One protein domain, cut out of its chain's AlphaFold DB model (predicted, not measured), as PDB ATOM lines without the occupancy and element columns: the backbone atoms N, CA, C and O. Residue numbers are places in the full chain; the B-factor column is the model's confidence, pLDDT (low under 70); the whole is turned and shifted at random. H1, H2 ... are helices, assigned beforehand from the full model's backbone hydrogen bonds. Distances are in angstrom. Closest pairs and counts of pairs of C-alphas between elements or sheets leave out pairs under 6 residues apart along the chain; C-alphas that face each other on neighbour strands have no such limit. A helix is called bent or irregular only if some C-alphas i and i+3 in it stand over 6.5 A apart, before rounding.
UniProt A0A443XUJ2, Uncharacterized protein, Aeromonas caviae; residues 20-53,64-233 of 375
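What this domain is: This is residues 20 to 53 and 64 to 233 of the 375 residues of an uncharacterized protein of Aeromonas caviae (UniProt A0A443XUJ2). H4b lies in the middle of this all-helix domain: on one side of it H5, H6 and H7 gather round H8, and on the other the two longest helices, H1 and H3, run off to ends far from each other. H10 packs side by side with H1, running the opposite way, and forms a hairpin with H9; residues 48 to 53, of which 48 to 52 belong to H1, stick out. The printed part has 204 residues, with eleven named helices, H1 to H11 in order, and no named strand. It is compact, with a radius of gyration of the C-alphas of 19.3 A, and spans 60 by 54 by 34 A.

Where its parts are: H1, residues 20 to 52, runs 49.1 A from C-alpha 20 at (161.842, 108.990, 129.730) to C-alpha 52 at (175.053, 147.430, 157.195); it is only just irregular, with C-alphas 48 and 51 6.7 A apart. H2 is residues 68 to 72, and H3, residues 75 to 100, is 35.4 A long. H4, residues 108 to 130, was assigned as one helix by its hydrogen bonds but is bent: C-alphas 115 and 118 are 8.7 A apart. Its arms are H4a, residues 108 to 115, itself irregular with C-alphas 112 and 115 8.2 A apart, and H4b, residues 118 to 130, 18.1 A long. H5 is residues 133 to 140, H6 143 to 154, H7 158 to 167, H8 181 to 192 and H9 196 to 206. H10, residues 211 to 224, is 19.8 A long, and H11, residues 228 to 233, ends at C-alpha 233 at (170.206, 99.974, 136.563).

How they stand to each other: H8 is the hub. With residues 182 to 187 alone it touches H4b at a steep tilt of 54 degrees, the closest C-alphas, those of Val 127 and Ala 183, being 4.8 A apart. It also touches H5 (Val 134 to Trp 188, closest C-alphas 5.9 A), H6 (Ala 153 to Met 185, 5.7 A) and H7 (Glu 162 to Phe 181, 6.3 A). H6 and H7 form a hairpin at a shallow tilt of 24 degrees, with C-alphas 152 and 161 closest at 5.7 A. H3 only just touches H4a and H4b, with 3 pairs of C-alphas within 8 A each; the closest are Leu 93 and Phe 111, 6.9 A, and Gly 78 and Ile 125, 6.2 A. H1 touches H10 at a shallow tilt of 13 degrees, opposite ways, with the C-alphas of Ala 29 and Val 219 closest at 5.0 A. H10 also touches H2 (Ala 68 to Pro 211, closest C-alphas 4.4 A) and H9, its hairpin partner (Arg 205 to Trp 217, 5.8 A). H11 touches H1, C-alphas 21 and 229 closest at 5.9 A. Every O i to N i+4 pair is within hydrogen-bond range in H2, H3 and H5 to H11; the figures are 27 of 29 in H1, 2 of 4 in H4a and 7 of 9 in H4b.

The domain as a whole: The C-alphas farthest apart, Tyr 52 and Ile 103, are 60.9 A apart. Residues 54 to 63 are not printed, and C-alphas 53 and 64 are 14.4 A apart across this cut. Of the links printed whole, H7 to H8 is long, 13 residues. Mean pLDDT of the printed part is 83.5; residue 43 and residues 45 to 53, 64 to 76 and 172 to 179 are under 70.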
ATOM      1  N   ASP A  20     162.091 108.922 128.291       82.38
ATOM      2  CA  ASP A  20     161.842 108.990 129.730       82.38
ATOM      3  C   ASP A  20     163.112 109.306 130.535       82.38
ATOM      4  O   ASP A  20     163.043 110.039 131.527       82.38
ATOM      5  N   ALA A  21     164.268 108.808 130.094       82.38
ATOM      6  CA  ALA A  21     165.565 109.117 130.684       82.38
ATOM      7  C   ALA A  21     165.954 110.585 130.461       82.38
ATOM      8  O   ALA A  21     166.362 111.264 131.405       82.38
ATOM      9  N   VAL A  22     165.727 111.101 129.248       84.81
ATOM     10  CA  VAL A  22     165.919 112.525 128.931       84.81
ATOM     11  C   VAL A  22     165.003 113.393 129.796       84.81
ATOM     12  O   VAL A  22     165.473 114.319 130.451       84.81
ATOM     13  N   LYS A  23     163.711 113.048 129.896       87.25
ATOM     14  CA  LYS A  23     162.757 113.765 130.762       87.25
ATOM     15  C   LYS A  23     163.192 113.780 132.227       87.25
ATOM     16  O   LYS A  23     163.058 114.809 132.887       87.25
ATOM     17  N   ALA A  24     163.705 112.663 132.745       86.62
ATOM     18  CA  ALA A  24     164.192 112.585 134.119       86.62
ATOM     19  C   ALA A  24     165.424 113.476 134.346       86.62
ATOM     20  O   ALA A  24     165.461 114.212 135.333       86.62
ATOM     21  N   ALA A  25     166.394 113.445 133.429       87.62
ATOM     22  CA  ALA A  25     167.591 114.279 133.500       87.62
ATOM     23  C   ALA A  25     167.241 115.775 133.443       87.62
ATOM     24  O   ALA A  25     167.650 116.525 134.327       87.62
ATOM     25  N   SER A  26     166.396 116.191 132.494       90.38
ATOM     26  CA  SER A  26     165.932 117.582 132.389       90.38
ATOM     27  C   SER A  26     165.136 118.035 133.612       90.38
ATOM     28  O   SER A  26     165.297 119.164 134.069       90.38
ATOM     29  N   ALA A  27     164.310 117.167 134.207       90.56
ATOM     30  CA  ALA A  27     163.601 117.505 135.442       90.56
ATOM     31  C   ALA A  27     164.569 117.755 136.612       90.56
ATOM     32  O   ALA A  27     164.380 118.693 137.385       90.56
ATOM     33  N   TRP A  28     165.622 116.941 136.741       90.94
ATOM     34  CA  TRP A  28     166.635 117.118 137.786       90.94
ATOM     35  C   TRP A  28     167.494 118.359 137.541       90.94
ATOM     36  O   TRP A  28     167.821 119.069 138.491       90.94
ATOM     37  N   ALA A  29     167.808 118.653 136.280       91.94
ATOM     38  CA  ALA A  29     168.528 119.855 135.888       91.94
ATOM     39  C   ALA A  29     167.713 121.129 136.172       91.94
ATOM     40  O   ALA A  29     168.241 122.071 136.760       91.94
ATOM     41  N   ALA A  30     166.413 121.132 135.864       92.19
ATOM     42  CA  ALA A  30     165.509 122.240 136.176       92.19
ATOM     43  C   ALA A  30     165.363 122.471 137.693       92.19
ATOM     44  O   ALA A  30     165.373 123.611 138.168       92.19
ATOM     45  N   ASP A  31     165.274 121.393 138.479       88.38
ATOM     46  CA  ASP A  31     165.273 121.469 139.943       88.38
ATOM     47  C   ASP A  31     166.581 122.075 140.477       88.38
ATOM     48  O   ASP A  31     166.553 122.919 141.381       88.38
ATOM     49  N   PHE A  32     167.725 121.673 139.914       88.69
ATOM     50  CA  PHE A  32     169.032 122.229 140.260       88.69
ATOM     51  C   PHE A  32     169.132 123.715 139.894       88.69
ATOM     52  O   PHE A  32     169.544 124.525 140.726       88.69
ATOM     53  N   GLU A  33     168.690 124.098 138.694       89.94
ATOM     54  CA  GLU A  33     168.669 125.487 138.232       89.94
ATOM     55  C   GLU A  33     167.843 126.378 139.167       89.94
ATOM     56  O   GLU A  33     168.286 127.456 139.566       89.94
ATOM     57  N   LYS A  34     166.658 125.915 139.580       86.75
ATOM     58  CA  LYS A  34     165.794 126.642 140.517       86.75
ATOM     59  C   LYS A  34     166.489 126.896 141.858       86.75
ATOM     60  O   LYS A  34     166.419 128.013 142.377       86.75
ATOM     61  N   LEU A  35     167.156 125.883 142.414       80.38
ATOM     62  CA  LEU A  35     167.910 126.011 143.667       80.38
ATOM     63  C   LEU A  35     169.115 126.945 143.507       80.38
ATOM     64  O   LEU A  35     169.344 127.797 144.366       80.38
ATOM     65  N   GLY A  36     169.847 126.830 142.397       82.75
ATOM     66  CA  GLY A  36     170.982 127.693 142.077       82.75
ATOM     67  C   GLY A  36     170.578 129.160 141.930       82.75
ATOM     68  O   GLY A  36     171.189 130.030 142.547       82.75
ATOM     69  N   ASN A  37     169.499 129.443 141.199       83.31
ATOM     70  CA  ASN A  37     168.968 130.798 141.039       83.31
ATOM     71  C   ASN A  37     168.508 131.399 142.372       83.31
ATOM     72  O   ASN A  37     168.784 132.568 142.648       83.31
ATOM     73  N   TYR A  38     167.863 130.606 143.232       77.94
ATOM     74  CA  TYR A  38     167.524 131.041 144.585       77.94
ATOM     75  C   TYR A  38     168.781 131.371 145.409       77.94
ATOM     76  O   TYR A  38     168.846 132.425 146.043       77.94
ATOM     77  N   ALA A  39     169.810 130.521 145.362       73.31
ATOM     78  CA  ALA A  39     171.071 130.758 146.066       73.31
ATOM     79  C   ALA A  39     171.791 132.027 145.572       73.31
ATOM     80  O   ALA A  39     172.299 132.801 146.387       73.31
ATOM     81  N   LEU A  40     171.782 132.287 144.260       75.62
ATOM     82  CA  LEU A  40     172.318 133.518 143.672       75.62
ATOM     83  C   LEU A  40     171.578 134.760 144.192       75.62
ATOM     84  O   LEU A  40     172.225 135.697 144.658       75.62
ATOM     85  N   GLN A  41     170.241 134.739 144.210       75.62
ATOM     86  CA  GLN A  41     169.422 135.839 144.738       75.62
ATOM     87  C   GLN A  41     169.684 136.102 146.230       75.62
ATOM     88  O   GLN A  41     169.811 137.255 146.651       75.62
ATOM     89  N   VAL A  42     169.812 135.045 147.040       71.44
ATOM     90  CA  VAL A  42     170.147 135.168 148.469       71.44
ATOM     91  C   VAL A  42     171.551 135.746 148.655       71.44
ATOM     92  O   VAL A  42     171.738 136.624 149.497       71.44
ATOM     93  N   ASN A  43     172.534 135.315 147.858       68.81
ATOM     94  CA  ASN A  43     173.897 135.847 147.899       68.81
ATOM     95  C   ASN A  43     173.942 137.337 147.527       68.81
ATOM     96  O   ASN A  43     174.644 138.116 148.170       68.81
ATOM     97  N   GLU A  44     173.173 137.767 146.525       73.12
ATOM     98  CA  GLU A  44     173.041 139.186 146.178       73.12
ATOM     99  C   GLU A  44     172.418 140.002 147.315       73.12
ATOM    100  O   GLU A  44     172.940 141.059 147.685       73.12
ATOM    101  N   LEU A  45     171.335 139.501 147.918       67.19
ATOM    102  CA  LEU A  45     170.693 140.144 149.064       67.19
ATOM    103  C   LEU A  45     171.649 140.235 150.260       67.19
ATOM    104  O   LEU A  45     171.747 141.286 150.898       67.19
ATOM    105  N   TYR A  46     172.395 139.167 150.536       63.91
ATOM    106  CA  TYR A  46     173.426 139.139 151.567       63.91
ATOM    107  C   TYR A  46     174.531 140.159 151.281       63.91
ATOM    108  O   TYR A  46     174.836 140.974 152.143       63.91
ATOM    109  N   LYS A  47     175.082 140.213 150.062       64.81
ATOM    110  CA  LYS A  47     176.104 141.207 149.682       64.81
ATOM    111  C   LYS A  47     175.615 142.648 149.837       64.81
ATOM    112  O   LYS A  47     176.400 143.512 150.218       64.81
ATOM    113  N   ARG A  48     174.329 142.909 149.571       64.56
ATOM    114  CA  ARG A  48     173.705 144.230 149.755       64.56
ATOM    115  C   ARG A  48     173.464 144.580 151.222       64.56
ATOM    116  O   ARG A  48     173.593 145.742 151.586       64.56
ATOM    117  N   THR A  49     173.109 143.605 152.056       54.72
ATOM    118  CA  THR A  49     172.726 143.832 153.460       54.72
ATOM    119  C   THR A  49     173.906 143.725 154.431       54.72
ATOM    120  O   THR A  49     173.981 144.502 155.377       54.72
ATOM    121  N   ALA A  50     174.882 142.849 154.173       55.47
ATOM    122  CA  ALA A  50     176.061 142.622 155.012       55.47
ATOM    123  C   ALA A  50     176.877 143.893 155.345       55.47
ATOM    124  O   ALA A  50     177.300 144.016 156.495       55.47
ATOM    125  N   PRO A  51     177.084 144.872 154.437       55.72
ATOM    126  CA  PRO A  51     177.756 146.133 154.766       55.72
ATOM    127  C   PRO A  51     177.106 146.904 155.923       55.72
ATOM    128  O   PRO A  51     177.815 147.564 156.676       55.72
ATOM    129  N   TYR A  52     175.792 146.766 156.117       51.72
ATOM    130  CA  TYR A  52     175.053 147.430 157.195       51.72
ATOM    131  C   TYR A  52     175.210 146.741 158.563       51.72
ATOM    132  O   TYR A  52     174.914 147.350 159.587       51.72
ATOM    133  N   PHE A  53     175.723 145.505 158.599       48.09
ATOM    134  CA  PHE A  53     175.967 144.723 159.822       48.09
ATOM    135  C   PHE A  53     177.465 144.553 160.150       48.09
ATOM    136  O   PHE A  53     177.826 143.996 161.189       48.09
ATOM    137  N   VAL A  64     180.162 132.111 153.834       47.66
ATOM    138  CA  VAL A  64     178.886 132.278 153.089       47.66
ATOM    139  C   VAL A  64     179.112 132.956 151.732       47.66
ATOM    140  O   VAL A  64     178.334 133.799 151.296       47.66
ATOM    141  N   ALA A  65     180.215 132.636 151.057       48.66
ATOM    142  CA  ALA A  65     180.431 133.067 149.681       48.66
ATOM    143  C   ALA A  65     179.929 131.980 148.721       48.66
ATOM    144  O   ALA A  65     180.509 130.901 148.640       48.66
ATOM    145  N   PHE A  66     178.863 132.269 147.970       51.25
ATOM    146  CA  PHE A  66     178.555 131.509 146.756       51.25
ATOM    147  C   PHE A  66     179.574 131.934 145.689       51.25
ATOM    148  O   PHE A  66     179.432 132.991 145.065       51.25
ATOM    149  N   ASP A  67     180.664 131.173 145.604       57.94
ATOM    150  CA  ASP A  67     181.811 131.395 144.724       57.94
ATOM    151  C   ASP A  67     181.603 130.653 143.394       57.94
ATOM    152  O   ASP A  67     181.187 129.492 143.380       57.94
ATOM    153  N   ALA A  68     181.926 131.304 142.274       56.81
ATOM    154  CA  ALA A  68     181.951 130.671 140.958       56.81
ATOM    155  C   ALA A  68     182.816 129.406 140.960       56.81
ATOM    156  O   ALA A  68     182.462 128.422 140.319       56.81
ATOM    157  N   HIS A  69     183.905 129.390 141.734       57.81
ATOM    158  CA  HIS A  69     184.737 128.205 141.895       57.81
ATOM    159  C   HIS A  69     183.977 127.035 142.544       57.81
ATOM    160  O   HIS A  69     184.117 125.903 142.092       57.81
ATOM    161  N   LEU A  70     183.128 127.284 143.548       58.88
ATOM    162  CA  LEU A  70     182.333 126.240 144.218       58.88
ATOM    163  C   LEU A  70     181.233 125.672 143.311       58.88
ATOM    164  O   LEU A  70     180.950 124.477 143.359       58.88
ATOM    165  N   VAL A  71     180.641 126.513 142.458       57.62
ATOM    166  CA  VAL A  71     179.689 126.065 141.431       57.62
ATOM    167  C   VAL A  71     180.414 125.282 140.337       57.62
ATOM    168  O   VAL A  71     179.929 124.242 139.913       57.62
ATOM    169  N   LYS A  72     181.589 125.755 139.904       58.44
ATOM    170  CA  LYS A  72     182.354 125.201 138.780       58.44
ATOM    171  C   LYS A  72     183.098 123.905 139.104       58.44
ATOM    172  O   LYS A  72     183.282 123.086 138.214       58.44
ATOM    173  N   THR A  73     183.512 123.702 140.354       57.69
ATOM    174  CA  THR A  73     184.197 122.475 140.812       57.69
ATOM    175  C   THR A  73     183.264 121.286 141.029       57.69
ATOM    176  O   THR A  73     183.715 120.264 141.529       57.69
ATOM    177  N   GLY A  74     181.973 121.423 140.710       59.22
ATOM    178  CA  GLY A  74     180.999 120.330 140.780       59.22
ATOM    179  C   GLY A  74     180.616 119.903 142.201       59.22
ATOM    180  O   GLY A  74     179.757 119.049 142.384       59.22
ATOM    181  N   VAL A  75     181.148 120.561 143.236       67.56
ATOM    182  CA  VAL A  75     180.791 120.297 144.639       67.56
ATOM    183  C   VAL A  75     179.288 120.493 144.874       67.56
ATOM    184  O   VAL A  75     178.650 119.684 145.548       67.56
ATOM    185  N   ALA A  76     178.699 121.544 144.293       68.19
ATOM    186  CA  ALA A  76     177.275 121.841 144.439       68.19
ATOM    187  C   ALA A  76     176.370 120.838 143.699       68.19
ATOM    188  O   ALA A  76     175.361 120.399 144.254       68.19
ATOM    189  N   SER A  77     176.722 120.457 142.466       71.88
ATOM    190  CA  SER A  77     175.969 119.469 141.681       71.88
ATOM    191  C   SER A  77     176.130 118.065 142.262       71.88
ATOM    192  O   SER A  77     175.135 117.366 142.428       71.88
ATOM    193  N   GLY A  78     177.336 117.685 142.684       76.62
ATOM    194  CA  GLY A  78     177.598 116.440 143.398       76.62
ATOM    195  C   GLY A  78     176.801 116.337 144.700       76.62
ATOM    196  O   GLY A  78     176.161 115.317 144.942       76.62
ATOM    197  N   ALA A  79     176.756 117.394 145.518       76.69
ATOM    198  CA  ALA A  79     175.935 117.417 146.732       76.69
ATOM    199  C   ALA A  79     174.431 117.286 146.428       76.69
ATOM    200  O   ALA A  79     173.743 116.485 147.064       76.69
ATOM    201  N   PHE A  80     173.931 118.019 145.428       85.12
ATOM    202  CA  PHE A  80     172.543 117.915 144.974       85.12
ATOM    203  C   PHE A  80     172.199 116.496 144.502       85.12
ATOM    204  O   PHE A  80     171.193 115.926 144.927       85.12
ATOM    205  N   LEU A  81     173.040 115.904 143.652       86.38
ATOM    206  CA  LEU A  81     172.825 114.559 143.125       86.38
ATOM    207  C   LEU A  81     172.909 113.510 144.228       86.38
ATOM    208  O   LEU A  81     172.047 112.641 144.276       86.38
ATOM    209  N   ASN A  82     173.860 113.624 145.156       85.00
ATOM    210  CA  ASN A  82     173.946 112.743 146.321       85.00
ATOM    211  C   ASN A  82     172.666 112.783 147.167       85.00
ATOM    212  O   ASN A  82     172.185 111.735 147.591       85.00
ATOM    213  N   GLU A  83     172.065 113.959 147.376       85.31
ATOM    214  CA  GLU A  83     170.788 114.064 148.091       85.31
ATOM    215  C   GLU A  83     169.646 113.374 147.325       85.31
ATOM    216  O   GLU A  83     168.864 112.611 147.902       85.31
ATOM    217  N   ARG A  84     169.537 113.624 146.012       87.19
ATOM    218  CA  ARG A  84     168.487 113.027 145.168       87.19
ATOM    219  C   ARG A  84     168.634 111.516 145.066       87.19
ATOM    220  O   ARG A  84     167.655 110.801 145.263       87.19
ATOM    221  N   ILE A  85     169.846 111.034 144.817       90.88
ATOM    222  CA  ILE A  85     170.165 109.611 144.746       90.88
ATOM    223  C   ILE A  85     169.952 108.968 146.113       90.88
ATOM    224  O   ILE A  85     169.309 107.931 146.174       90.88
ATOM    225  N   GLY A  86     170.365 109.607 147.212       89.88
ATOM    226  CA  GLY A  86     170.129 109.110 148.568       89.88
ATOM    227  C   GLY A  86     168.648 108.858 148.867       89.88
ATOM    228  O   GLY A  86     168.306 107.827 149.441       89.88
ATOM    229  N   LYS A  87     167.746 109.735 148.404       90.62
ATOM    230  CA  LYS A  87     166.289 109.520 148.508       90.62
ATOM    231  C   LYS A  87     165.815 108.302 147.710       90.62
ATOM    232  O   LYS A  87     164.982 107.543 148.198       90.62
ATOM    233  N   VAL A  88     166.343 108.105 146.501       92.06
ATOM    234  CA  VAL A  88     166.009 106.945 145.656       92.06
ATOM    235  C   VAL A  88     166.569 105.649 146.257       92.06
ATOM    236  O   VAL A  88     165.852 104.656 146.322       92.06
ATOM    237  N   VAL A  89     167.809 105.670 146.755       94.94
ATOM    238  CA  VAL A  89     168.455 104.545 147.450       94.94
ATOM    239  C   VAL A  89     167.664 104.172 148.701       94.94
ATOM    240  O   VAL A  89     167.426 102.993 148.925       94.94
ATOM    241  N   GLN A  90     167.216 105.153 149.494       95.19
ATOM    242  CA  GLN A  90     166.408 104.891 150.687       95.19
ATOM    243  C   GLN A  90     165.077 104.229 150.329       95.19
ATOM    244  O   GLN A  90     164.725 103.220 150.930       95.19
ATOM    245  N   ALA A  91     164.364 104.749 149.327       95.06
ATOM    246  CA  ALA A  91     163.110 104.145 148.882       95.06
ATOM    247  C   ALA A  91     163.312 102.703 148.380       95.06
ATOM    248  O   ALA A  91     162.482 101.828 148.631       95.06
ATOM    249  N   GLU A  92     164.426 102.445 147.693       95.88
ATOM    250  CA  GLU A  92     164.774 101.107 147.222       95.88
ATOM    251  C   GLU A  92     165.166 100.169 148.374       95.88
ATOM    252  O   GLU A  92     164.730  99.018 148.394       95.88
ATOM    253  N   LEU A  93     165.906 100.663 149.369       96.38
ATOM    254  CA  LEU A  93     166.215  99.931 150.596       96.38
ATOM    255  C   LEU A  93     164.939  99.551 151.351       96.38
ATOM    256  O   LEU A  93     164.770  98.389 151.707       96.38
ATOM    257  N   ASP A  94     164.015 100.493 151.537       96.12
ATOM    258  CA  ASP A  94     162.737 100.240 152.206       96.12
ATOM    259  C   ASP A  94     161.941  99.152 151.466       96.12
ATOM    260  O   ASP A  94     161.396  98.231 152.080       96.12
ATOM    261  N   ARG A  95     161.930  99.196 150.126       95.94
ATOM    262  CA  ARG A  95     161.297  98.173 149.279       95.94
ATOM    263  C   ARG A  95     161.963  96.802 149.439       95.94
ATOM    264  O   ARG A  95     161.273  95.782 149.513       95.94
ATOM    265  N   VAL A  96     163.293  96.761 149.468       94.38
ATOM    266  CA  VAL A  96     164.089  95.540 149.657       94.38
ATOM    267  C   VAL A  96     163.875  94.950 151.052       94.38
ATOM    268  O   VAL A  96     163.628  93.749 151.165       94.38
ATOM    269  N   ASN A  97     163.896  95.768 152.102       94.38
ATOM    270  CA  ASN A  97     163.647  95.338 153.477       94.38
ATOM    271  C   ASN A  97     162.192  94.904 153.679       94.38
ATOM    272  O   ASN A  97     161.942  93.924 154.376       94.38
ATOM    273  N   GLY A  98     161.230  95.506 152.975       93.00
ATOM    274  CA  GLY A  98     159.866  94.974 152.901       93.00
ATOM    275  C   GLY A  98     159.809  93.535 152.363       93.00
ATOM    276  O   GLY A  98     158.927  92.766 152.739       93.00
ATOM    277  N   ARG A  99     160.772  93.140 151.517       90.31
ATOM    278  CA  ARG A  99     160.864  91.792 150.934       90.31
ATOM    279  C   ARG A  99     161.699  90.818 151.771       90.31
ATOM    280  O   ARG A  99     161.294  89.669 151.911       90.31
ATOM    281  N   PHE A 100     162.849  91.238 152.301       90.75
ATOM    282  CA  PHE A 100     163.830  90.356 152.960       90.75
ATOM    283  C   PHE A 100     164.084  90.666 154.443       90.75
ATOM    284  O   PHE A 100     164.775  89.899 155.109       90.75
ATOM    285  N   GLY A 101     163.497  91.730 154.993       89.25
ATOM    286  CA  GLY A 101     163.751  92.191 156.363       89.25
ATOM    287  C   GLY A 101     163.359  91.187 157.450       89.25
ATOM    288  O   GLY A 101     163.950  91.181 158.525       89.25
ATOM    289  N   HIS A 102     162.431  90.270 157.151       87.25
ATOM    290  CA  HIS A 102     162.094  89.143 158.029       87.25
ATOM    291  C   HIS A 102     163.257  88.148 158.218       87.25
ATOM    292  O   HIS A 102     163.314  87.462 159.235       87.25
ATOM    293  N   ILE A 103     164.185  88.078 157.255       89.88
ATOM    294  CA  ILE A 103     165.421  87.287 157.334       89.88
ATOM    295  C   ILE A 103     166.536  88.141 157.938       89.88
ATOM    296  O   ILE A 103     167.210  87.730 158.885       89.88
ATOM    297  N   TYR A 104     166.757  89.319 157.351       90.62
ATOM    298  CA  TYR A 104     167.782  90.263 157.768       90.62
ATOM    299  C   TYR A 104     167.433  91.662 157.269       90.62
ATOM    300  O   TYR A 104     167.429  91.918 156.066       90.62
ATOM    301  N   ASP A 105     167.157  92.564 158.204       91.94
ATOM    302  CA  ASP A 105     166.917  93.973 157.907       91.94
ATOM    303  C   ASP A 105     168.254  94.681 157.650       91.94
ATOM    304  O   ASP A 105     169.101  94.737 158.550       91.94
ATOM    305  N   LEU A 106     168.475  95.142 156.416       92.75
ATOM    306  CA  LEU A 106     169.699  95.834 156.013       92.75
ATOM    307  C   LEU A 106     169.613  97.310 156.400       92.75
ATOM    308  O   LEU A 106     168.608  97.971 156.145       92.75
ATOM    309  N   ASN A 107     170.689  97.869 156.948       93.75
ATOM    310  CA  ASN A 107     170.804  99.325 157.069       93.75
ATOM    311  C   ASN A 107     171.370  99.959 155.782       93.75
ATOM    312  O   ASN A 107     171.895  99.271 154.907       93.75
ATOM    313  N   MET A 108     171.300 101.292 155.684       93.94
ATOM    314  CA  MET A 108     171.800 102.048 154.526       93.94
ATOM    315  C   MET A 108     173.262 101.732 154.192       93.94
ATOM    316  O   MET A 108     173.584 101.485 153.035       93.94
ATOM    317  N   ALA A 109     174.141 101.685 155.195       92.94
ATOM    318  CA  ALA A 109     175.554 101.391 154.973       92.94
ATOM    319  C   ALA A 109     175.763  99.968 154.427       92.94
ATOM    320  O   ALA A 109     176.604  99.752 153.566       92.94
ATOM    321  N   GLU A 110     174.981  98.991 154.887       92.38
ATOM    322  CA  GLU A 110     175.025  97.620 154.372       92.38
ATOM    323  C   GLU A 110     174.507  97.543 152.929       92.38
ATOM    324  O   GLU A 110     175.138  96.903 152.084       92.38
ATOM    325  N   PHE A 111     173.416  98.242 152.611       95.12
ATOM    326  CA  PHE A 111     172.867  98.269 151.255       95.12
ATOM    327  C   PHE A 111     173.807  98.944 150.252       95.12
ATOM    328  O   PHE A 111     174.025  98.419 149.164       95.12
ATOM    329  N   LEU A 112     174.462 100.037 150.650       93.81
ATOM    330  CA  LEU A 112     175.480 100.725 149.851       93.81
ATOM    331  C   LEU A 112     176.694  99.844 149.506       93.81
ATOM    332  O   LEU A 112     177.369 100.093 148.507       93.81
ATOM    333  N   THR A 113     176.938  98.769 150.265       93.12
ATOM    334  CA  THR A 113     177.983  97.779 149.943       93.12
ATOM    335  C   THR A 113     177.522  96.660 149.003       93.12
ATOM    336  O   THR A 113     178.361  95.939 148.458       93.12
ATOM    337  N   CYS A 114     176.214  96.498 148.773       93.06
ATOM    338  CA  CYS A 114     175.684  95.473 147.871       93.06
ATOM    339  C   CYS A 114     176.155  95.739 146.437       93.06
ATOM    340  O   CYS A 114     175.956  96.836 145.928       93.06
ATOM    341  N   ALA A 115     176.767  94.749 145.777       89.62
ATOM    342  CA  ALA A 115     177.253  94.862 144.392       89.62
ATOM    343  C   ALA A 115     178.084  96.138 144.107       89.62
ATOM    344  O   ALA A 115     177.997  96.704 143.012       89.62
ATOM    345  N   ALA A 116     178.855  96.597 145.107       91.00
ATOM    346  CA  ALA A 116     179.621  97.845 145.070       91.00
ATOM    347  C   ALA A 116     178.772  99.076 144.670       91.00
ATOM    348  O   ALA A 116     179.216  99.931 143.901       91.00
ATOM    349  N   LEU A 117     177.530  99.150 145.170       93.38
ATOM    350  CA  LEU A 117     176.548 100.192 144.854       93.38
ATOM    351  C   LEU A 117     177.112 101.610 145.029       93.38
ATOM    352  O   LEU A 117     177.034 102.409 144.097       93.38
ATOM    353  N   GLU A 118     177.703 101.913 146.188       92.56
ATOM    354  CA  GLU A 118     178.272 103.237 146.483       92.56
ATOM    355  C   GLU A 118     179.367 103.637 145.488       92.56
ATOM    356  O   GLU A 118     179.332 104.736 144.939       92.56
ATOM    357  N   GLU A 119     180.303 102.730 145.202       91.69
ATOM    358  CA  GLU A 119     181.400 102.971 144.262       91.69
ATOM    359  C   GLU A 119     180.863 103.260 142.855       91.69
ATOM    360  O   GLU A 119     181.261 104.229 142.206       91.69
ATOM    361  N   ARG A 120     179.902 102.459 142.390       92.56
ATOM    362  CA  ARG A 120     179.322 102.603 141.050       92.56
ATOM    363  C   ARG A 120     178.502 103.882 140.902       92.56
ATOM    364  O   ARG A 120     178.591 104.518 139.853       92.56
ATOM    365  N   ILE A 121     177.749 104.271 141.936       92.56
ATOM    366  CA  ILE A 121     177.065 105.572 141.999       92.56
ATOM    367  C   ILE A 121     178.091 106.706 141.992       92.56
ATOM    368  O   ILE A 121     177.934 107.670 141.245       92.56
ATOM    369  N   SER A 122     179.155 106.594 142.790       90.12
ATOM    370  CA  SER A 122     180.191 107.623 142.870       90.12
ATOM    371  C   SER A 122     180.854 107.851 141.516       90.12
ATOM    372  O   SER A 122     181.029 109.004 141.133       90.12
ATOM    373  N   ILE A 123     181.151 106.790 140.757       91.00
ATOM    374  CA  ILE A 123     181.690 106.916 139.396       91.00
ATOM    375  C   ILE A 123     180.738 107.723 138.504       91.00
ATOM    376  O   ILE A 123     181.203 108.604 137.786       91.00
ATOM    377  N   GLU A 124     179.425 107.464 138.559       90.94
ATOM    378  CA  GLU A 124     178.428 108.196 137.762       90.94
ATOM    379  C   GLU A 124     178.355 109.688 138.100       90.94
ATOM    380  O   GLU A 124     178.217 110.517 137.203       90.94
ATOM    381  N   ILE A 125     178.491 110.046 139.376       88.31
ATOM    382  CA  ILE A 125     178.524 111.450 139.802       88.31
ATOM    383  C   ILE A 125     179.844 112.108 139.369       88.31
ATOM    384  O   ILE A 125     179.833 113.210 138.823       88.31
ATOM    385  N   CYS A 126     180.976 111.415 139.531       87.69
ATOM    386  CA  CYS A 126     182.307 111.916 139.168       87.69
ATOM    387  C   CYS A 126     182.492 112.166 137.659       87.69
ATOM    388  O   CYS A 126     183.438 112.854 137.265       87.69
ATOM    389  N   VAL A 127     181.608 111.655 136.794       89.19
ATOM    390  CA  VAL A 127     181.602 112.010 135.361       89.19
ATOM    391  C   VAL A 127     181.475 113.526 135.175       89.19
ATOM    392  O   VAL A 127     182.138 114.096 134.309       89.19
ATOM    393  N   LEU A 128     180.682 114.201 136.012       86.56
ATOM    394  CA  LEU A 128     180.438 115.642 135.886       86.56
ATOM    395  C   LEU A 128     181.678 116.479 136.212       86.56
ATOM    396  O   LEU A 128     181.894 117.520 135.598       86.56
ATOM    397  N   ASP A 129     182.531 115.997 137.111       79.50
ATOM    398  CA  ASP A 129     183.780 116.678 137.453       79.50
ATOM    399  C   ASP A 129     184.860 116.435 136.388       79.50
ATOM    400  O   ASP A 129     185.702 117.295 136.116       79.50
ATOM    401  N   THR A 130     184.828 115.262 135.751       84.19
ATOM    402  CA  THR A 130     185.870 114.805 134.817       84.19
ATOM    403  C   THR A 130     185.617 115.200 133.367       84.19
ATOM    404  O   THR A 130     186.564 115.285 132.591       84.19
ATOM    405  N   VAL A 131     184.381 115.523 132.984       87.00
ATOM    406  CA  VAL A 131     184.018 115.912 131.609       87.00
ATOM    407  C   VAL A 131     184.853 117.061 131.043       87.00
ATOM    408  O   VAL A 131     185.216 117.032 129.871       87.00
ATOM    409  N   SER A 132     185.220 118.046 131.868       83.81
ATOM    410  CA  SER A 132     186.034 119.189 131.435       83.81
ATOM    411  C   SER A 132     187.432 118.784 130.946       83.81
ATOM    412  O   SER A 132     188.031 119.495 130.138       83.81
ATOM    413  N   MET A 133     187.923 117.615 131.370       84.56
ATOM    414  CA  MET A 133     189.192 117.055 130.914       84.56
ATOM    415  C   MET A 133     189.122 116.519 129.488       84.56
ATOM    416  O   MET A 133     190.143 116.515 128.808       84.56
ATOM    417  N   VAL A 134     187.950 116.093 129.006       89.25
ATOM    418  CA  VAL A 134     187.833 115.490 127.670       89.25
ATOM    419  C   VAL A 134     188.197 116.505 126.576       89.25
ATOM    420  O   VAL A 134     189.144 116.239 125.835       89.25
ATOM    421  N   PRO A 135     187.584 117.709 126.502       86.88
ATOM    422  CA  PRO A 135     187.984 118.706 125.507       86.88
ATOM    423  C   PRO A 135     189.409 119.223 125.707       86.88
ATOM    424  O   PRO A 135     190.069 119.573 124.733       86.88
ATOM    425  N   TYR A 136     189.900 119.256 126.951       86.69
ATOM    426  CA  TYR A 136     191.288 119.619 127.234       86.69
ATOM    427  C   TYR A 136     192.265 118.622 126.597       86.69
ATOM    428  O   TYR A 136     193.129 119.036 125.826       86.69
ATOM    429  N   ILE A 137     192.088 117.322 126.857       88.56
ATOM    430  CA  ILE A 137     192.923 116.252 126.294       88.56
ATOM    431  C   ILE A 137     192.838 116.273 124.767       88.56
ATOM    432  O   ILE A 137     193.866 116.246 124.100       88.56
ATOM    433  N   MET A 138     191.635 116.401 124.197       89.12
ATOM    434  CA  MET A 138     191.461 116.495 122.741       89.12
ATOM    435  C   MET A 138     192.141 117.727 122.124       89.12
ATOM    436  O   MET A 138     192.518 117.689 120.959       89.12
ATOM    437  N   GLY A 139     192.306 118.816 122.882       86.94
ATOM    438  CA  GLY A 139     193.006 120.019 122.429       86.94
ATOM    439  C   GLY A 139     194.533 119.899 122.423       86.94
ATOM    440  O   GLY A 139     195.187 120.666 121.718       86.94
ATOM    441  N   ILE A 140     195.102 118.965 123.195       87.88
ATOM    442  CA  ILE A 140     196.558 118.756 123.305       87.88
ATOM    443  C   ILE A 140     197.045 117.465 122.632       87.88
ATOM    444  O   ILE A 140     198.222 117.367 122.294       87.88
ATOM    445  N   ALA A 141     196.163 116.482 122.445       89.75
ATOM    446  CA  ALA A 141     196.478 115.193 121.847       89.75
ATOM    447  C   ALA A 141     196.495 115.259 120.311       89.75
ATOM    448  O   ALA A 141     195.750 116.015 119.683       89.75
ATOM    449  N   SER A 142     197.323 114.422 119.685       93.56
ATOM    450  CA  SER A 142     197.310 114.232 118.234       93.56
ATOM    451  C   SER A 142     196.043 113.484 117.777       93.56
ATOM    452  O   SER A 142     195.437 112.749 118.563       93.56
ATOM    453  N   PRO A 143     195.646 113.586 116.493       94.81
ATOM    454  CA  PRO A 143     194.507 112.828 115.967       94.81
ATOM    455  C   PRO A 143     194.631 111.309 116.168       94.81
ATOM    456  O   PRO A 143     193.643 110.642 116.463       94.81
ATOM    457  N   GLU A 144     195.847 110.768 116.058       94.69
ATOM    458  CA  GLU A 144     196.133 109.345 116.285       94.69
ATOM    459  C   GLU A 144     195.932 108.955 117.756       94.69
ATOM    460  O   GLU A 144     195.337 107.917 118.044       94.69
ATOM    461  N   GLN A 145     196.364 109.811 118.688       94.12
ATOM    462  CA  GLN A 145     196.154 109.608 120.125       94.12
ATOM    463  C   GLN A 145     194.663 109.641 120.484       94.12
ATOM    464  O   GLN A 145     194.197 108.796 121.246       94.12
ATOM    465  N   ILE A 146     193.900 110.575 119.906       93.62
ATOM    466  CA  ILE A 146     192.445 110.671 120.104       93.62
ATOM    467  C   ILE A 146     191.742 109.421 119.572       93.62
ATOM    468  O   ILE A 146     190.886 108.869 120.263       93.62
ATOM    469  N   ALA A 147     192.102 108.960 118.369       94.19
ATOM    470  CA  ALA A 147     191.526 107.752 117.782       94.19
ATOM    471  C   ALA A 147     191.806 106.520 118.656       94.19
ATOM    472  O   ALA A 147     190.896 105.742 118.934       94.19
ATOM    473  N   HIS A 148     193.036 106.384 119.157       95.12
ATOM    474  CA  HIS A 148     193.405 105.278 120.034       95.12
ATOM    475  C   HIS A 148     192.661 105.316 121.378       95.12
ATOM    476  O   HIS A 148     192.087 104.313 121.786       95.12
ATOM    477  N   LEU A 149     192.600 106.476 122.043       93.88
ATOM    478  CA  LEU A 149     191.838 106.646 123.287       93.88
ATOM    479  C   LEU A 149     190.342 106.368 123.100       93.88
ATOM    480  O   LEU A 149     189.711 105.779 123.975       93.88
ATOM    481  N   SER A 150     189.781 106.768 121.957       94.75
ATOM    482  CA  SER A 150     188.375 106.513 121.624       94.75
ATOM    483  C   SER A 150     188.106 105.020 121.457       94.75
ATOM    484  O   SER A 150     187.165 104.516 122.063       94.75
ATOM    485  N   GLN A 151     188.986 104.306 120.750       95.25
ATOM    486  CA  GLN A 151     188.907 102.850 120.617       95.25
ATOM    487  C   GLN A 151     188.952 102.155 121.986       95.25
ATOM    488  O   GLN A 151     188.100 101.328 122.288       95.25
ATOM    489  N   LEU A 152     189.896 102.537 122.851       94.38
ATOM    490  CA  LEU A 152     190.009 101.964 124.196       94.38
ATOM    491  C   LEU A 152     188.756 102.221 125.052       94.38
ATOM    492  O   LEU A 152     188.333 101.347 125.810       94.38
ATOM    493  N   ALA A 153     188.144 103.402 124.924       92.75
ATOM    494  CA  ALA A 153     186.906 103.740 125.622       92.75
ATOM    495  C   ALA A 153     185.694 102.948 125.092       92.75
ATOM    496  O   ALA A 153     184.847 102.530 125.884       92.75
ATOM    497  N   GLU A 154     185.614 102.720 123.779       91.19
ATOM    498  CA  GLU A 154     184.591 101.874 123.144       91.19
ATOM    499  C   GLU A 154     184.731 100.404 123.565       91.19
ATOM    500  O   GLU A 154     183.739  99.777 123.951       91.19
ATOM    501  N   ASP A 155     185.965  99.896 123.611       92.44
ATOM    502  CA  ASP A 155     186.302  98.539 124.064       92.44
ATOM    503  C   ASP A 155     186.171  98.362 125.588       92.44
ATOM    504  O   ASP A 155     186.238  97.243 126.103       92.44
ATOM    505  N   ARG A 156     185.952  99.461 126.326       89.56
ATOM    506  CA  ARG A 156     185.906  99.520 127.798       89.56
ATOM    507  C   ARG A 156     187.184  98.988 128.461       89.56
ATOM    508  O   ARG A 156     187.134  98.505 129.596       89.56
ATOM    509  N   ASP A 157     188.327  99.099 127.786       94.00
ATOM    510  CA  ASP A 157     189.627  98.687 128.313       94.00
ATOM    511  C   ASP A 157     190.220  99.787 129.202       94.00
ATOM    512  O   ASP A 157     191.075 100.581 128.803       94.00
ATOM    513  N   LEU A 158     189.738  99.825 130.446       91.44
ATOM    514  CA  LEU A 158     190.153 100.807 131.444       91.44
ATOM    515  C   LEU A 158     191.666 100.777 131.712       91.44
ATOM    516  O   LEU A 158     192.273 101.835 131.872       91.44
ATOM    517  N   ALA A 159     192.266  99.586 131.775       92.12
ATOM    518  CA  ALA A 159     193.672  99.434 132.140       92.12
ATOM    519  C   ALA A 159     194.589 100.018 131.059       92.12
ATOM    520  O   ALA A 159     195.520 100.768 131.364       92.12
ATOM    521  N   SER A 160     194.297  99.722 129.790       93.69
ATOM    522  CA  SER A 160     195.038 100.296 128.666       93.69
ATOM    523  C   SER A 160     194.751 101.787 128.503       93.69
ATOM    524  O   SER A 160     195.678 102.546 128.227       93.69
ATOM    525  N   PHE A 161     193.508 102.233 128.724       92.56
ATOM    526  CA  PHE A 161     193.135 103.650 128.660       92.56
ATOM    527  C   PHE A 161     193.926 104.489 129.675       92.56
ATOM    528  O   PHE A 161     194.546 105.491 129.310       92.56
ATOM    529  N   GLU A 162     193.976 104.044 130.934       90.31
ATOM    530  CA  GLU A 162     194.781 104.663 131.994       90.31
ATOM    531  C   GLU A 162     196.269 104.676 131.631       90.31
ATOM    532  O   GLU A 162     196.914 105.728 131.661       90.31
ATOM    533  N   SER A 163     196.814 103.518 131.248       89.69
ATOM    534  CA  SER A 163     198.231 103.400 130.905       89.69
ATOM    535  C   SER A 163     198.613 104.331 129.755       89.69
ATOM    536  O   SER A 163     199.659 104.979 129.800       89.69
ATOM    537  N   TYR A 164     197.751 104.452 128.744       91.56
ATOM    538  CA  TYR A 164     197.999 105.312 127.598       91.56
ATOM    539  C   TYR A 164     198.013 106.795 127.975       91.56
ATOM    540  O   TYR A 164     198.936 107.507 127.574       91.56
ATOM    541  N   LEU A 165     197.041 107.260 128.770       88.94
ATOM    542  CA  LEU A 165     196.994 108.650 129.240       88.94
ATOM    543  C   LEU A 165     198.244 109.027 130.041       88.94
ATOM    544  O   LEU A 165     198.821 110.092 129.813       88.94
ATOM    545  N   LEU A 166     198.678 108.141 130.941       86.19
ATOM    546  CA  LEU A 166     199.847 108.356 131.793       86.19
ATOM    547  C   LEU A 166     201.161 108.330 131.000       86.19
ATOM    548  O   LEU A 166     202.003 109.208 131.177       86.19
ATOM    549  N   ASN A 167     201.338 107.355 130.105       87.56
ATOM    550  CA  ASN A 167     202.577 107.198 129.333       87.56
ATOM    551  C   ASN A 167     202.788 108.306 128.292       87.56
ATOM    552  O   ASN A 167     203.925 108.558 127.895       87.56
ATOM    553  N   ASN A 168     201.710 108.955 127.845       85.69
ATOM    554  CA  ASN A 168     201.760 110.041 126.866       85.69
ATOM    555  C   ASN A 168     201.665 111.441 127.504       85.69
ATOM    556  O   ASN A 168     201.554 112.418 126.768       85.69
ATOM    557  N   ASP A 169     201.696 111.547 128.841       81.56
ATOM    558  CA  ASP A 169     201.582 112.809 129.601       81.56
ATOM    559  C   ASP A 169     200.346 113.650 129.208       81.56
ATOM    560  O   ASP A 169     200.351 114.881 129.230       81.56
ATOM    561  N   LEU A 170     199.263 112.964 128.819       79.56
ATOM    562  CA  LEU A 170     197.997 113.589 128.425       79.56
ATOM    563  C   LEU A 170     197.141 113.960 129.647       79.56
ATOM    564  O   LEU A 170     196.236 114.784 129.542       79.56
ATOM    565  N   ASP A 171     197.464 113.407 130.819       71.88
ATOM    566  CA  ASP A 171     196.972 113.859 132.121       71.88
ATOM    567  C   ASP A 171     198.057 114.669 132.851       71.88
ATOM    568  O   ASP A 171     198.681 114.226 133.817       71.88
ATOM    569  N   SER A 172     198.278 115.898 132.381       54.69
ATOM    570  CA  SER A 172     199.266 116.834 132.940       54.69
ATOM    571  C   SER A 172     198.932 117.297 134.372       54.69
ATOM    572  O   SER A 172     199.743 117.942 135.050       54.69
ATOM    573  N   SER A 173     197.739 116.957 134.878       53.12
ATOM    574  CA  SER A 173     197.242 117.360 136.190       53.12
ATOM    575  C   SER A 173     197.711 116.405 137.292       53.12
ATOM    576  O   SER A 173     196.912 115.712 137.916       53.12
ATOM    577  N   ARG A 174     199.026 116.392 137.573       45.88
ATOM    578  CA  ARG A 174     199.659 115.661 138.696       45.88
ATOM    579  C   ARG A 174     198.744 115.574 139.940       45.88
ATOM    580  O   ARG A 174     198.743 116.469 140.785       45.88
ATOM    581  N   GLY A 175     197.991 114.477 140.064       44.97
ATOM    582  CA  GLY A 175     197.287 114.052 141.276       44.97
ATOM    583  C   GLY A 175     195.782 114.331 141.426       44.97
ATOM    584  O   GLY A 175     195.245 113.902 142.449       44.97
ATOM    585  N   ARG A 176     195.074 115.006 140.498       47.88
ATOM    586  CA  ARG A 176     193.599 115.182 140.626       47.88
ATOM    587  C   ARG A 176     192.778 114.247 139.736       47.88
ATOM    588  O   ARG A 176     191.822 113.663 140.236       47.88
ATOM    589  N   ALA A 177     193.156 114.058 138.472       47.25
ATOM    590  CA  ALA A 177     192.470 113.126 137.569       47.25
ATOM    591  C   ALA A 177     192.866 111.651 137.802       47.25
ATOM    592  O   ALA A 177     192.055 110.752 137.575       47.25
ATOM    593  N   SER A 178     194.027 111.406 138.422       50.16
ATOM    594  CA  SER A 178     194.565 110.076 138.757       50.16
ATOM    595  C   SER A 178     193.758 109.262 139.790       50.16
ATOM    596  O   SER A 178     194.273 108.292 140.340       50.16
ATOM    597  N   ARG A 179     192.530 109.669 140.136       59.00
ATOM    598  CA  ARG A 179     191.636 108.939 141.056       59.00
ATOM    599  C   ARG A 179     190.336 108.461 140.409       59.00
ATOM    600  O   ARG A 179     189.627 107.681 141.034       59.00
ATOM    601  N   HIS A 180     190.030 108.884 139.177       76.44
ATOM    602  CA  HIS A 180     188.733 108.609 138.553       76.44
ATOM    603  C   HIS A 180     188.825 108.256 137.058       76.44
ATOM    604  O   HIS A 180     187.950 108.644 136.285       76.44
ATOM    605  N   PHE A 181     189.830 107.476 136.636       87.62
ATOM    606  CA  PHE A 181     189.908 106.946 135.260       87.62
ATOM    607  C   PHE A 181     188.612 106.271 134.769       87.62
ATOM    608  O   PHE A 181     188.223 106.537 133.630       87.62
ATOM    609  N   PRO A 182     187.866 105.505 135.598       91.50
ATOM    610  CA  PRO A 182     186.559 104.988 135.190       91.50
ATOM    611  C   PRO A 182     185.559 106.084 134.798       91.50
ATOM    612  O   PRO A 182     184.823 105.927 133.825       91.50
ATOM    613  N   ALA A 183     185.532 107.198 135.538       91.19
ATOM    614  CA  ALA A 183     184.637 108.317 135.256       91.19
ATOM    615  C   ALA A 183     185.090 109.096 134.016       91.19
ATOM    616  O   ALA A 183     184.256 109.426 133.179       91.19
ATOM    617  N   LEU A 184     186.402 109.307 133.846       90.75
ATOM    618  CA  LEU A 184     186.959 109.956 132.659       90.75
ATOM    619  C   LEU A 184     186.669 109.154 131.384       90.75
ATOM    620  O   LEU A 184     186.245 109.737 130.391       90.75
ATOM    621  N   MET A 185     186.835 107.829 131.412       92.75
ATOM    622  CA  MET A 185     186.511 106.965 130.273       92.75
ATOM    623  C   MET A 185     185.017 107.055 129.920       92.75
ATOM    624  O   MET A 185     184.670 107.219 128.754       92.75
ATOM    625  N   ARG A 186     184.120 107.052 130.919       92.31
ATOM    626  CA  ARG A 186     182.677 107.267 130.688       92.31
ATOM    627  C   ARG A 186     182.378 108.658 130.135       92.31
ATOM    628  O   ARG A 186     181.575 108.780 129.210       92.31
ATOM    629  N   ALA A 187     183.009 109.698 130.679       91.44
ATOM    630  CA  ALA A 187     182.868 111.066 130.195       91.44
ATOM    631  C   ALA A 187     183.326 111.185 128.734       91.44
ATOM    632  O   ALA A 187     182.650 111.834 127.940       91.44
ATOM    633  N   TRP A 188     184.419 110.507 128.372       93.06
ATOM    634  CA  TRP A 188     184.939 110.427 127.008       93.06
ATOM    635  C   TRP A 188     183.920 109.791 126.065       93.06
ATOM    636  O   TRP A 188     183.511 110.423 125.092       93.06
ATOM    637  N   THR A 189     183.423 108.592 126.387       92.06
ATOM    638  CA  THR A 189     182.393 107.910 125.588       92.06
ATOM    639  C   THR A 189     181.137 108.772 125.428       92.06
ATOM    640  O   THR A 189     180.612 108.911 124.325       92.06
ATOM    641  N   ARG A 190     180.660 109.406 126.511       91.44
ATOM    642  CA  ARG A 190     179.489 110.302 126.472       91.44
ATOM    643  C   ARG A 190     179.741 111.527 125.599       91.44
ATOM    644  O   ARG A 190     178.878 111.871 124.802       91.44
ATOM    645  N   TYR A 191     180.921 112.139 125.700       91.75
ATOM    646  CA  TYR A 191     181.305 113.286 124.880       91.75
ATOM    647  C   TYR A 191     181.341 112.931 123.392       91.75
ATOM    648  O   TYR A 191     180.820 113.687 122.575       91.75
ATOM    649  N   LEU A 192     181.907 111.777 123.021       89.31
ATOM    650  CA  LEU A 192     181.958 111.328 121.627       89.31
ATOM    651  C   LEU A 192     180.567 111.115 121.021       89.31
ATOM    652  O   LEU A 192     180.378 111.420 119.843       89.31
ATOM    653  N   ASN A 193     179.600 110.687 121.830       87.69
ATOM    654  CA  ASN A 193     178.219 110.454 121.407       87.69
ATOM    655  C   ASN A 193     177.362 111.727 121.311       87.69
ATOM    656  O   ASN A 193     176.227 111.655 120.844       87.69
ATOM    657  N   LEU A 194     177.874 112.886 121.735       88.44
ATOM    658  CA  LEU A 194     177.169 114.154 121.562       88.44
ATOM    659  C   LEU A 194     177.112 114.565 120.087       88.44
ATOM    660  O   LEU A 194     178.076 114.385 119.328       88.44
ATOM    661  N   ASP A 195     176.007 115.202 119.707       89.31
ATOM    662  CA  ASP A 195     175.897 115.852 118.409       89.31
ATOM    663  C   ASP A 195     176.862 117.057 118.304       89.31
ATOM    664  O   ASP A 195     177.346 117.584 119.317       89.31
ATOM    665  N   PRO A 196     177.185 117.509 117.078       89.69
ATOM    666  CA  PRO A 196     178.147 118.589 116.873       89.69
ATOM    667  C   PRO A 196     177.784 119.904 117.574       89.69
ATOM    668  O   PRO A 196     178.686 120.627 118.003       89.69
ATOM    669  N   GLN A 197     176.491 120.220 117.705       90.12
ATOM    670  CA  GLN A 197     176.044 121.454 118.344       90.12
ATOM    671  C   GLN A 197     176.288 121.386 119.854       90.12
ATOM    672  O   GLN A 197     176.896 122.300 120.415       90.12
ATOM    673  N   THR A 198     175.916 120.282 120.501       90.19
ATOM    674  CA  THR A 198     176.152 120.080 121.936       90.19
ATOM    675  C   THR A 198     177.645 119.960 122.266       90.19
ATOM    676  O   THR A 198     178.083 120.453 123.306       90.19
ATOM    677  N   LYS A 199     178.476 119.401 121.372       89.88
ATOM    678  CA  LYS A 199     179.948 119.427 121.527       89.88
ATOM    679  C   LYS A 199     180.509 120.846 121.521       89.88
ATOM    680  O   LYS A 199     181.333 121.174 122.374       89.88
ATOM    681  N   ALA A 200     180.067 121.682 120.580       88.38
ATOM    682  CA  ALA A 200     180.498 123.075 120.498       88.38
ATOM    683  C   ALA A 200     180.084 123.866 121.750       88.38
ATOM    684  O   ALA A 200     180.896 124.600 122.316       88.38
ATOM    685  N   GLU A 201     178.853 123.656 122.223       89.69
ATOM    686  CA  GLU A 201     178.352 124.252 123.461       89.69
ATOM    687  C   GLU A 201     179.159 123.800 124.689       89.69
ATOM    688  O   GLU A 201     179.540 124.632 125.514       89.69
ATOM    689  N   CYS A 202     179.497 122.510 124.778       88.94
ATOM    690  CA  CYS A 202     180.342 121.969 125.842       88.94
ATOM    691  C   CYS A 202     181.693 122.703 125.914       88.94
ATOM    692  O   CYS A 202     182.070 123.222 126.965       88.94
ATOM    693  N   THR A 203     182.390 122.830 124.780       85.44
ATOM    694  CA  THR A 203     183.686 123.524 124.711       85.44
ATOM    695  C   THR A 203     183.571 125.010 125.063       85.44
ATOM    696  O   THR A 203     184.441 125.547 125.749       85.44
ATOM    697  N   GLN A 204     182.492 125.678 124.644       85.81
ATOM    698  CA  GLN A 204     182.250 127.084 124.969       85.81
ATOM    699  C   GLN A 204     182.086 127.294 126.485       85.81
ATOM    700  O   GLN A 204     182.742 128.167 127.067       85.81
ATOM    701  N   ARG A 205     181.249 126.473 127.131       83.00
ATOM    702  CA  ARG A 205     180.851 126.641 128.538       83.00
ATOM    703  C   ARG A 205     181.956 126.334 129.550       83.00
ATOM    704  O   ARG A 205     181.995 126.956 130.606       83.00
ATOM    705  N   ILE A 206     182.912 125.455 129.229       77.56
ATOM    706  CA  ILE A 206     184.030 125.099 130.136       77.56
ATOM    707  C   ILE A 206     184.842 126.328 130.581       77.56
ATOM    708  O   ILE A 206     185.372 126.382 131.699       77.56
ATOM    709  N   SER A 207     184.937 127.343 129.722       76.25
ATOM    710  CA  SER A 207     185.709 128.558 129.998       76.25
ATOM    711  C   SER A 207     184.988 129.566 130.907       76.25
ATOM    712  O   SER A 207     185.634 130.475 131.428       76.25
ATOM    713  N   GLU A 208     183.690 129.385 131.172       78.56
ATOM    714  CA  GLU A 208     182.863 130.338 131.918       78.56
ATOM    715  C   GLU A 208     183.331 130.494 133.378       78.56
ATOM    716  O   GLU A 208     183.725 129.526 134.036       78.56
ATOM    717  N   GLN A 209     183.335 131.731 133.885       75.94
ATOM    718  CA  GLN A 209     183.779 132.059 135.254       75.94
ATOM    719  C   GLN A 209     182.765 132.878 136.058       75.94
ATOM    720  O   GLN A 209     182.934 133.057 137.259       75.94
ATOM    721  N   ASP A 210     181.712 133.379 135.418       83.31
ATOM    722  CA  ASP A 210     180.604 134.028 136.116       83.31
ATOM    723  C   ASP A 210     179.731 132.966 136.826       83.31
ATOM    724  O   ASP A 210     179.485 131.913 136.235       83.31
ATOM    725  N   PRO A 211     179.241 133.197 138.061       77.31
ATOM    726  CA  PRO A 211     178.403 132.233 138.774       77.31
ATOM    727  C   PRO A 211     177.129 131.784 138.039       77.31
ATOM    728  O   PRO A 211     176.776 130.610 138.130       77.31
ATOM    729  N   ALA A 212     176.435 132.674 137.320       81.75
ATOM    730  CA  ALA A 212     175.214 132.314 136.590       81.75
ATOM    731  C   ALA A 212     175.534 131.493 135.331       81.75
ATOM    732  O   ALA A 212     174.808 130.562 134.987       81.75
ATOM    733  N   ALA A 213     176.653 131.791 134.674       84.12
ATOM    734  CA  ALA A 213     177.200 130.978 133.598       84.12
ATOM    735  C   ALA A 213     177.639 129.587 134.113       84.12
ATOM    736  O   ALA A 213     177.187 128.564 133.607       84.12
ATOM    737  N   CYS A 214     178.360 129.528 135.239       81.88
ATOM    738  CA  CYS A 214     178.727 128.269 135.903       81.88
ATOM    739  C   CYS A 214     177.499 127.434 136.311       81.88
ATOM    740  O   CYS A 214     177.543 126.206 136.247       81.88
ATOM    741  N   LEU A 215     176.393 128.077 136.708       84.62
ATOM    742  CA  LEU A 215     175.124 127.394 136.963       84.62
ATOM    743  C   LEU A 215     174.586 126.738 135.684       84.62
ATOM    744  O   LEU A 215     174.246 125.558 135.711       84.62
ATOM    745  N   LYS A 216     174.567 127.461 134.558       87.25
ATOM    746  CA  LYS A 216     174.152 126.909 133.255       87.25
ATOM    747  C   LYS A 216     175.065 125.784 132.777       87.25
ATOM    748  O   LYS A 216     174.577 124.815 132.207       87.25
ATOM    749  N   TRP A 217     176.367 125.880 133.036       86.88
ATOM    750  CA  TRP A 217     177.305 124.788 132.796       86.88
ATOM    751  C   TRP A 217     176.916 123.528 133.578       86.88
ATOM    752  O   TRP A 217     176.838 122.448 133.004       86.88
ATOM    753  N   MET A 218     176.592 123.651 134.864       86.19
ATOM    754  CA  MET A 218     176.181 122.499 135.672       86.19
ATOM    755  C   MET A 218     174.824 121.919 135.252       86.19
ATOM    756  O   MET A 218     174.667 120.700 135.250       86.19
ATOM    757  N   VAL A 219     173.868 122.759 134.844       89.50
ATOM    758  CA  VAL A 219     172.599 122.315 134.232       89.50
ATOM    759  C   VAL A 219     172.886 121.487 132.979       89.50
ATOM    760  O   VAL A 219     172.458 120.340 132.901       89.50
ATOM    761  N   PHE A 220     173.708 122.016 132.069       90.31
ATOM    762  CA  PHE A 220     174.138 121.321 130.857       90.31
ATOM    763  C   PHE A 220     174.780 119.957 131.166       90.31
ATOM    764  O   PHE A 220     174.472 118.953 130.524       90.31
ATOM    765  N   LEU A 221     175.637 119.883 132.188       89.62
ATOM    766  CA  LEU A 221     176.245 118.620 132.603       89.62
ATOM    767  C   LEU A 221     175.225 117.603 133.122       89.62
ATOM    768  O   LEU A 221     175.305 116.428 132.766       89.62
ATOM    769  N   ILE A 222     174.255 118.027 133.931       89.56
ATOM    770  CA  ILE A 222     173.197 117.129 134.416       89.56
ATOM    771  C   ILE A 222     172.338 116.628 133.245       89.56
ATOM    772  O   ILE A 222     171.990 115.451 133.203       89.56
ATOM    773  N   GLU A 223     172.032 117.481 132.268       90.12
ATOM    774  CA  GLU A 223     171.208 117.101 131.116       90.12
ATOM    775  C   GLU A 223     171.927 116.142 130.165       90.12
ATOM    776  O   GLU A 223     171.336 115.156 129.722       90.12
ATOM    777  N   HIS A 224     173.203 116.397 129.870       89.44
ATOM    778  CA  HIS A 224     173.911 115.713 128.786       89.44
ATOM    779  C   HIS A 224     174.909 114.645 129.249       89.44
ATOM    780  O   HIS A 224     175.221 113.736 128.480       89.44
ATOM    781  N   PHE A 225     175.390 114.715 130.493       90.31
ATOM    782  CA  PHE A 225     176.424 113.817 131.017       90.31
ATOM    783  C   PHE A 225     175.985 112.986 132.220       90.31
ATOM    784  O   PHE A 225     176.578 111.930 132.439       90.31
ATOM    785  N   PHE A 226     174.955 113.388 132.970       89.50
ATOM    786  CA  PHE A 226     174.382 112.563 134.035       89.50
ATOM    787  C   PHE A 226     173.245 111.678 133.506       89.50
ATOM    788  O   PHE A 226     172.334 112.142 132.814       89.50
ATOM    789  N   TYR A 227     173.313 110.380 133.808       89.94
ATOM    790  CA  TYR A 227     172.396 109.368 133.278       89.94
ATOM    791  C   TYR A 227     171.603 108.740 134.439       89.94
ATOM    792  O   TYR A 227     172.028 107.726 134.995       89.94
ATOM    793  N   PRO A 228     170.457 109.323 134.859       88.00
ATOM    794  CA  PRO A 228     169.621 108.765 135.927       88.00
ATOM    795  C   PRO A 228     169.193 107.307 135.688       88.00
ATOM    796  O   PRO A 228     168.957 106.557 136.633       88.00
ATOM    797  N   GLU A 229     169.076 106.898 134.428       89.44
ATOM    798  CA  GLU A 229     168.806 105.527 134.003       89.44
ATOM    799  C   GLU A 229     169.905 104.539 134.426       89.44
ATOM    800  O   GLU A 229     169.585 103.426 134.845       89.44
ATOM    801  N   GLU A 230     171.174 104.958 134.435       91.00
ATOM    802  CA  GLU A 230     172.290 104.142 134.925       91.00
ATOM    803  C   GLU A 230     172.194 103.956 136.441       91.00
ATOM    804  O   GLU A 230     172.382 102.851 136.942       91.00
ATOM    805  N   ILE A 231     171.792 104.994 137.185       91.94
ATOM    806  CA  ILE A 231     171.530 104.876 138.630       91.94
ATOM    807  C   ILE A 231     170.425 103.848 138.896       91.94
ATOM    808  O   ILE A 231     170.567 103.009 139.787       91.94
ATOM    809  N   LYS A 232     169.341 103.861 138.107       91.12
ATOM    810  CA  LYS A 232     168.273 102.853 138.217       91.12
ATOM    811  C   LYS A 232     168.790 101.442 137.931       91.12
ATOM    812  O   LYS A 232     168.432 100.519 138.658       91.12
ATOM    813  N   ALA A 233     169.626 101.270 136.906       91.94
ATOM    814  CA  ALA A 233     170.206  99.974 136.563       91.94
ATOM    815  C   ALA A 233     171.154  99.457 137.661       91.94
ATOM    816  O   ALA A 233     171.054  98.298 138.063       91.94
TER     817      ALA A 233